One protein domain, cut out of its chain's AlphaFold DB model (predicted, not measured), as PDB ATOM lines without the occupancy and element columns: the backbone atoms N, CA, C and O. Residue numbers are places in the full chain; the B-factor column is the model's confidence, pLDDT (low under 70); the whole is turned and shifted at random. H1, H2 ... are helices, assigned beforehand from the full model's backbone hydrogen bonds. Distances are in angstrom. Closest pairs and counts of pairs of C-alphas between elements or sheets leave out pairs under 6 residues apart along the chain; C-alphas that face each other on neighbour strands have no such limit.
ATOM      1  N   ASP A   2     161.917 130.471 105.751       81.69
ATOM      2  CA  ASP A   2     162.017 131.631 106.650       81.69
ATOM      3  C   ASP A   2     161.203 131.447 107.937       81.69
ATOM      4  O   ASP A   2     161.246 132.274 108.842       81.69
ATOM      5  N   SER A   3     160.499 130.316 108.057       84.12
ATOM      6  CA  SER A   3     159.656 129.982 109.209       84.12
ATOM      7  C   SER A   3     160.469 129.747 110.486       84.12
ATOM      8  O   SER A   3     160.073 130.212 111.552       84.12
ATOM      9  N   THR A   4     161.641 129.109 110.391       93.50
ATOM     10  CA  THR A   4     162.535 128.912 111.545       93.50
ATOM     11  C   THR A   4     163.116 130.236 112.036       93.50
ATOM     12  O   THR A   4     163.190 130.463 113.241       93.50
ATOM     13  N   VAL A   5     163.482 131.131 111.112       92.56
ATOM     14  CA  VAL A   5     164.009 132.462 111.445       92.56
ATOM     15  C   VAL A   5     162.919 133.316 112.091       92.56
ATOM     16  O   VAL A   5     163.148 133.896 113.148       92.56
ATOM     17  N   ALA A   6     161.712 133.332 111.518       94.62
ATOM     18  CA  ALA A   6     160.569 134.044 112.087       94.62
ATOM     19  C   ALA A   6     160.228 133.550 113.505       94.62
ATOM     20  O   ALA A   6     160.009 134.361 114.406       94.62
ATOM     21  N   TYR A   7     160.249 132.232 113.726       95.00
ATOM     22  CA  TYR A   7     160.025 131.646 115.048       95.00
ATOM     23  C   TYR A   7     161.118 132.035 116.053       95.00
ATOM     24  O   TYR A   7     160.811 132.424 117.179       95.00
ATOM     25  N   ALA A   8     162.390 132.000 115.644       95.12
ATOM     26  CA  ALA A   8     163.501 132.412 116.497       95.12
ATOM     27  C   ALA A   8     163.404 133.894 116.898       95.12
ATOM     28  O   ALA A   8     163.624 134.235 118.060       95.12
ATOM     29  N   VAL A   9     163.015 134.773 115.965       95.94
ATOM     30  CA  VAL A   9     162.782 136.199 116.246       95.94
ATOM     31  C   VAL A   9     161.631 136.381 117.233       95.94
ATOM     32  O   VAL A   9     161.762 137.147 118.187       95.94
ATOM     33  N   GLN A  10     160.524 135.655 117.055       94.31
ATOM     34  CA  GLN A  10     159.398 135.708 117.986       94.31
ATOM     35  C   GLN A  10     159.814 135.280 119.399       94.31
ATOM     36  O   GLN A  10     159.441 135.941 120.371       94.31
ATOM     37  N   LEU A  11     160.606 134.211 119.516       96.12
ATOM     38  CA  LEU A  11     161.123 133.740 120.799       96.12
ATOM     39  C   LEU A  11     162.031 134.795 121.444       96.12
ATOM     40  O   LEU A  11     161.828 135.155 122.596       96.12
ATOM     41  N   ALA A  12     162.937 135.395 120.669       94.88
ATOM     42  CA  ALA A  12     163.810 136.460 121.154       94.88
ATOM     43  C   ALA A  12     163.031 137.704 121.627       94.88
ATOM     44  O   ALA A  12     163.387 138.326 122.631       94.88
ATOM     45  N   MET A  13     161.950 138.077 120.931       95.50
ATOM     46  CA  MET A  13     161.064 139.162 121.365       95.50
ATOM     47  C   MET A  13     160.337 138.818 122.670       95.50
ATOM     48  O   MET A  13     160.245 139.677 123.549       95.50
ATOM     49  N   LYS A  14     159.864 137.572 122.809       93.69
ATOM     50  CA  LYS A  14     159.215 137.072 124.029       93.69
ATOM     51  C   LYS A  14     160.190 137.056 125.212       93.69
ATOM     52  O   LYS A  14     159.867 137.608 126.260       93.69
ATOM     53  N   ASP A  15     161.400 136.536 125.027       95.12
ATOM     54  CA  ASP A  15     162.441 136.490 126.062       95.12
ATOM     55  C   ASP A  15     162.847 137.898 126.517       95.12
ATOM     56  O   ASP A  15     163.067 138.158 127.703       95.12
ATOM     57  N   LYS A  16     162.906 138.855 125.582       96.00
ATOM     58  CA  LYS A  16     163.165 140.264 125.906       96.00
ATOM     59  C   LYS A  16     162.054 140.863 126.769       96.00
ATOM     60  O   LYS A  16     162.357 141.616 127.695       96.00
ATOM     61  N   GLU A  17     160.793 140.568 126.467       93.88
ATOM     62  CA  GLU A  17     159.656 141.002 127.283       93.88
ATOM     63  C   GLU A  17     159.703 140.371 128.678       93.88
ATOM     64  O   GLU A  17     159.580 141.081 129.676       93.88
ATOM     65  N   GLU A  18     159.955 139.067 128.762       95.00
ATOM     66  CA  GLU A  18     160.060 138.356 130.033       95.00
ATOM     67  C   GLU A  18     161.179 138.917 130.915       95.00
ATOM     68  O   GLU A  18     160.953 139.216 132.090       95.00
ATOM     69  N   ARG A  19     162.342 139.204 130.323       96.88
ATOM     70  CA  ARG A  19     163.453 139.853 131.024       96.88
ATOM     71  C   ARG A  19     163.065 141.216 131.607       96.88
ATOM     72  O   ARG A  19     163.493 141.545 132.715       96.88
ATOM     73  N   LEU A  20     162.268 142.015 130.891       96.88
ATOM     74  CA  LEU A  20     161.774 143.302 131.399       96.88
ATOM     75  C   LEU A  20     160.806 143.116 132.572       96.88
ATOM     76  O   LEU A  20     160.859 143.886 133.533       96.88
ATOM     77  N   VAL A  21     159.952 142.092 132.523       96.88
ATOM     78  CA  VAL A  21     159.044 141.767 133.630       96.88
ATOM     79  C   VAL A  21     159.827 141.359 134.872       96.88
ATOM     80  O   VAL A  21     159.560 141.882 135.956       96.88
ATOM     81  N   ASP A  22     160.810 140.474 134.732       96.81
ATOM     82  CA  ASP A  22     161.614 140.003 135.860       96.81
ATOM     83  C   ASP A  22     162.403 141.140 136.506       96.81
ATOM     84  O   ASP A  22     162.396 141.284 137.731       96.81
ATOM     85  N   GLN A  23     162.997 142.010 135.689       97.31
ATOM     86  CA  GLN A  23     163.684 143.208 136.163       97.31
ATOM     87  C   GLN A  23     162.741 144.141 136.939       97.31
ATOM     88  O   GLN A  23     163.098 144.651 138.006       97.31
ATOM     89  N   ALA A  24     161.521 144.347 136.437       97.19
ATOM     90  CA  ALA A  24     160.517 145.173 137.098       97.19
ATOM     91  C   ALA A  24     160.082 144.574 138.445       97.19
ATOM     92  O   ALA A  24     160.035 145.274 139.461       97.19
ATOM     93  N   LEU A  25     159.816 143.265 138.479       97.38
ATOM     94  CA  LEU A  25     159.455 142.546 139.698       97.38
ATOM     95  C   LEU A  25     160.591 142.558 140.719       97.38
ATOM     96  O   LEU A  25     160.342 142.751 141.909       97.38
ATOM     97  N   GLU A  26     161.837 142.394 140.283       97.12
ATOM     98  CA  GLU A  26     162.992 142.476 141.170       97.12
ATOM     99  C   GLU A  26     163.129 143.874 141.783       97.12
ATOM    100  O   GLU A  26     163.315 143.993 142.999       97.12
ATOM    101  N   ARG A  27     162.967 144.938 140.985       96.81
ATOM    102  CA  ARG A  27     162.949 146.320 141.491       96.81
ATOM    103  C   ARG A  27     161.854 146.528 142.528       96.81
ATOM    104  O   ARG A  27     162.132 147.098 143.581       96.81
ATOM    105  N   ILE A  28     160.648 146.015 142.277       95.88
ATOM    106  CA  ILE A  28     159.544 146.064 143.244       95.88
ATOM    107  C   ILE A  28     159.919 145.331 144.534       95.88
ATOM    108  O   ILE A  28     159.787 145.907 145.611       95.88
ATOM    109  N   ARG A  29     160.450 144.104 144.450       97.31
ATOM    110  CA  ARG A  29     160.874 143.336 145.635       97.31
ATOM    111  C   ARG A  29     161.946 144.077 146.438       97.31
ATOM    112  O   ARG A  29     161.860 144.123 147.663       97.31
ATOM    113  N   ARG A  30     162.957 144.657 145.779       97.50
ATOM    114  CA  ARG A  30     164.020 145.428 146.453       97.50
ATOM    115  C   ARG A  30     163.466 146.686 147.122       97.50
ATOM    116  O   ARG A  30     163.785 146.940 148.277       97.50
ATOM    117  N   ALA A  31     162.607 147.430 146.434       97.19
ATOM    118  CA  ALA A  31     161.984 148.634 146.974       97.19
ATOM    119  C   ALA A  31     161.059 148.325 148.164       97.19
ATOM    120  O   ALA A  31     161.117 149.011 149.182       97.19
ATOM    121  N   GLN A  32     160.286 147.238 148.090       96.56
ATOM    122  CA  GLN A  32     159.462 146.756 149.202       96.56
ATOM    123  C   GLN A  32     160.309 146.386 150.423       96.56
ATOM    124  O   GLN A  32     159.968 146.779 151.536       96.56
ATOM    125  N   LYS A  33     161.450 145.707 150.226       97.12
ATOM    126  CA  LYS A  33     162.416 145.433 151.309       97.12
ATOM    127  C   LYS A  33     162.974 146.713 151.942       97.12
ATOM    128  O   LYS A  33     163.326 146.700 153.114       97.12
ATOM    129  N   GLN A  34     163.036 147.808 151.186       96.56
ATOM    130  CA  GLN A  34     163.440 149.132 151.667       96.56
ATOM    131  C   GLN A  34     162.269 149.967 152.226       96.56
ATOM    132  O   GLN A  34     162.468 151.120 152.596       96.56
ATOM    133  N   GLY A  35     161.044 149.426 152.274       97.25
ATOM    134  CA  GLY A  35     159.852 150.142 152.745       97.25
ATOM    135  C   GLY A  35     159.288 151.170 151.754       97.25
ATOM    136  O   GLY A  35     158.433 151.978 152.116       97.25
ATOM    137  N   GLN A  36     159.736 151.161 150.497       96.00
ATOM    138  CA  GLN A  36     159.226 152.053 149.460       96.00
ATOM    139  C   GLN A  36     157.956 151.478 148.823       96.00
ATOM    140  O   GLN A  36     157.958 150.382 148.264       96.00
ATOM    141  N   LYS A  37     156.866 152.252 148.871       93.19
ATOM    142  CA  LYS A  37     155.577 151.898 148.245       93.19
ATOM    143  C   LYS A  37     155.454 152.325 146.779       93.19
ATOM    144  O   LYS A  37     154.648 151.765 146.046       93.19
ATOM    145  N   ASN A  38     156.251 153.307 146.359       92.88
ATOM    146  CA  ASN A  38     156.227 153.864 145.010       92.88
ATOM    147  C   ASN A  38     157.541 153.534 144.310       92.88
ATOM    148  O   ASN A  38     158.587 154.067 144.673       92.88
ATOM    149  N   VAL A  39     157.477 152.671 143.301       95.12
ATOM    150  CA  VAL A  39     158.637 152.270 142.502       95.12
ATOM    151  C   VAL A  39     158.537 152.932 141.140       95.12
ATOM    152  O   VAL A  39     157.532 152.784 140.448       95.12
ATOM    153  N   ARG A  40     159.577 153.671 140.747       95.06
ATOM    154  CA  ARG A  40     159.672 154.249 139.403       95.06
ATOM    155  C   ARG A  40     160.182 153.173 138.451       95.06
ATOM    156  O   ARG A  40     161.375 152.888 138.419       95.06
ATOM    157  N   LEU A  41     159.260 152.557 137.725       94.50
ATOM    158  CA  LEU A  41     159.578 151.619 136.653       94.50
ATOM    159  C   LEU A  41     159.784 152.377 135.341       94.50
ATOM    160  O   LEU A  41     159.207 153.447 135.138       94.50
ATOM    161  N   SER A  42     160.607 151.821 134.455       94.69
ATOM    162  CA  SER A  42     160.720 152.324 133.084       94.69
ATOM    163  C   SER A  42     159.406 152.093 132.325       94.69
ATOM    164  O   SER A  42     158.700 151.126 132.605       94.69
ATOM    165  N   GLY A  43     159.082 152.932 131.335       95.38
ATOM    166  CA  GLY A  43     157.856 152.778 130.538       95.38
ATOM    167  C   GLY A  43     157.721 151.377 129.927       95.38
ATOM    168  O   GLY A  43     156.673 150.753 130.044       95.38
ATOM    169  N   ARG A  44     158.826 150.824 129.406       94.62
ATOM    170  CA  ARG A  44     158.877 149.463 128.837       94.62
ATOM    171  C   ARG A  44     158.658 148.359 129.879       94.62
ATOM    172  O   ARG A  44     158.061 147.337 129.575       94.62
ATOM    173  N   GLU A  45     159.151 148.559 131.101       95.06
ATOM    174  CA  GLU A  45     158.974 147.619 132.220       95.06
ATOM    175  C   GLU A  45     157.524 147.618 132.713       95.06
ATOM    176  O   GLU A  45     156.946 146.566 132.983       95.06
ATOM    177  N   MET A  46     156.929 148.810 132.816       95.81
ATOM    178  CA  MET A  46     155.535 148.979 133.215       95.81
ATOM    179  C   MET A  46     154.587 148.368 132.183       95.81
ATOM    180  O   MET A  46     153.686 147.621 132.557       95.81
ATOM    181  N   GLU A  47     154.830 148.626 130.900       94.44
ATOM    182  CA  GLU A  47     154.051 148.059 129.801       94.44
ATOM    183  C   GLU A  47     154.163 146.527 129.762       94.44
ATOM    184  O   GLU A  47     153.152 145.835 129.670       94.44
ATOM    185  N   ALA A  48     155.371 145.974 129.912       95.12
ATOM    186  CA  ALA A  48     155.570 144.524 129.957       95.12
ATOM    187  C   ALA A  48     154.826 143.877 131.141       95.12
ATOM    188  O   ALA A  48     154.212 142.820 130.997       95.12
ATOM    189  N   LEU A  49     154.814 144.527 132.311       94.62
ATOM    190  CA  LEU A  49     154.013 144.081 133.456       94.62
ATOM    191  C   LEU A  49     152.510 144.115 133.166       94.62
ATOM    192  O   LEU A  49     151.791 143.202 133.578       94.62
ATOM    193  N   GLU A  50     152.024 145.147 132.478       92.75
ATOM    194  CA  GLU A  50     150.623 145.241 132.069       92.75
ATOM    195  C   GLU A  50     150.262 144.122 131.086       92.75
ATOM    196  O   GLU A  50     149.276 143.411 131.301       92.75
ATOM    197  N   ARG A  51     151.105 143.866 130.078       93.00
ATOM    198  CA  ARG A  51     150.912 142.745 129.149       93.00
ATOM    199  C   ARG A  51     150.950 141.393 129.859       93.00
ATOM    200  O   ARG A  51     150.047 140.589 129.633       93.00
ATOM    201  N   LYS A  52     151.894 141.154 130.782       91.50
ATOM    202  CA  LYS A  52     151.955 139.925 131.603       91.50
ATOM    203  C   LYS A  52     150.682 139.747 132.437       91.50
ATOM    204  O   LYS A  52     150.169 138.636 132.513       91.50
ATOM    205  N   ARG A  53     150.115 140.820 133.009       90.88
ATOM    206  CA  ARG A  53     148.822 140.759 133.725       90.88
ATOM    207  C   ARG A  53     147.675 140.370 132.795       90.88
ATOM    208  O   ARG A  53     146.877 139.505 133.142       90.88
ATOM    209  N   MET A  54     147.603 140.975 131.612       88.38
ATOM    210  CA  MET A  54     146.562 140.670 130.628       88.38
ATOM    211  C   MET A  54     146.672 139.240 130.086       88.38
ATOM    212  O   MET A  54     145.650 138.580 129.907       88.38
ATOM    213  N   GLN A  55     147.893 138.749 129.863       85.38
ATOM    214  CA  GLN A  55     148.153 137.373 129.439       85.38
ATOM    215  C   GLN A  55     147.825 136.370 130.553       85.38
ATOM    216  O   GLN A  55     147.081 135.426 130.311       85.38
ATOM    217  N   ALA A  56     148.263 136.617 131.793       78.94
ATOM    218  CA  ALA A  56     147.966 135.752 132.940       78.94
ATOM    219  C   ALA A  56     146.458 135.610 133.219       78.94
ATOM    220  O   ALA A  56     146.004 134.557 133.653       78.94
ATOM    221  N   ASN A  57     145.664 136.645 132.924       71.25
ATOM    222  CA  ASN A  57     144.204 136.584 133.040       71.25
ATOM    223  C   ASN A  57     143.530 135.771 131.919       71.25
ATOM    224  O   ASN A  57     142.375 135.379 132.065       71.25
ATOM    225  N   ARG A  58     144.211 135.552 130.786       67.38
ATOM    226  CA  ARG A  58     143.680 134.826 129.619       67.38
ATOM    227  C   ARG A  58     144.165 133.381 129.538       67.38
ATOM    228  O   ARG A  58     143.460 132.551 128.974       67.38
ATOM    229  N   THR A  59     145.326 133.078 130.106       54.50
ATOM    230  CA  THR A  59     145.895 131.730 130.152       54.50
ATOM    231  C   THR A  59     146.285 131.403 131.595       54.50
ATOM    232  O   THR A  59     147.334 131.870 132.050       54.50
ATOM    233  N   PRO A  60     145.464 130.642 132.347       52.59
ATOM    234  CA  PRO A  60     145.928 130.048 133.590       52.59
ATOM    235  C   PRO A  60     147.012 129.025 133.228       52.59
ATOM    236  O   PRO A  60     146.775 128.167 132.387       52.59
ATOM    237  N   ASP A  61     148.185 129.137 133.845       51.47
ATOM    238  CA  ASP A  61     149.327 128.232 133.660       51.47
ATOM    239  C   ASP A  61     149.893 128.157 132.230       51.47
ATOM    240  O   ASP A  61     149.562 127.280 131.440       51.47
ATOM    241  N   HIS A  62     150.867 129.015 131.926       56.28
ATOM    242  CA  HIS A  62     151.880 128.674 130.928       56.28
ATOM    243  C   HIS A  62     153.261 128.972 131.548       56.28
ATOM    244  O   HIS A  62     153.633 130.123 131.758       56.28
TER     245      HIS A  62
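Overview. This is residues 2 to 62 of the 288 residues of an uncharacterized protein of Aspergillus luchuensis (strain CBS 106.47) (UniProt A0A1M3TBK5). One long, straight helix, H1, makes the longest axis, and a shorter helix, H2, crosses it near its middle and points away from it, like the stem of a T. The link after H1 folds back beside the second half of H1 to reach that crossing, while residues 2 to 15 and residues 53 to 62 stick out free. The printed part has 61 residues with two named helices, H1 then H2, and no named strand; the class is all helix. The whole is loose, with a radius of gyration of the C-alphas of 14.3 A, and spans 49 by 22 by 17 A.

Along the chain. Find C-alpha 3 at (159.656, 129.982, 109.209); from there H1, residues 3 to 33, runs 44.9 A to C-alpha 33 at (162.416, 145.433, 151.309). Go on through the nine residues of the link to H2, residues 43 to 56, which runs 19.8 A and ends at C-alpha 56 at (147.966, 135.752, 132.940).

Arrangement. Look at Leu 20 and Glu 45: their C-alphas, the closest of the two helices, are 5.2 A apart. H1 and H2 touch here, with 13 pairs of C-alphas within 8 A, and H1 does so with residues 17 to 24 alone. Their lines stand at 76 degrees, about perpendicular, and their centres are 10.0 A apart. In H1 and H2 every O i to N i+4 pair is within hydrogen-bond range.

Size, cuts and confidence. The two C-alphas farthest apart are those of Asp 2 and Gly 35, at 49.7 A. The link from H1 to H2 is short, and the printed part has no cut. Read the B-factor column at residues 58 to 62 and you will find pLDDT under 70; the mean of the printed part is 90.8.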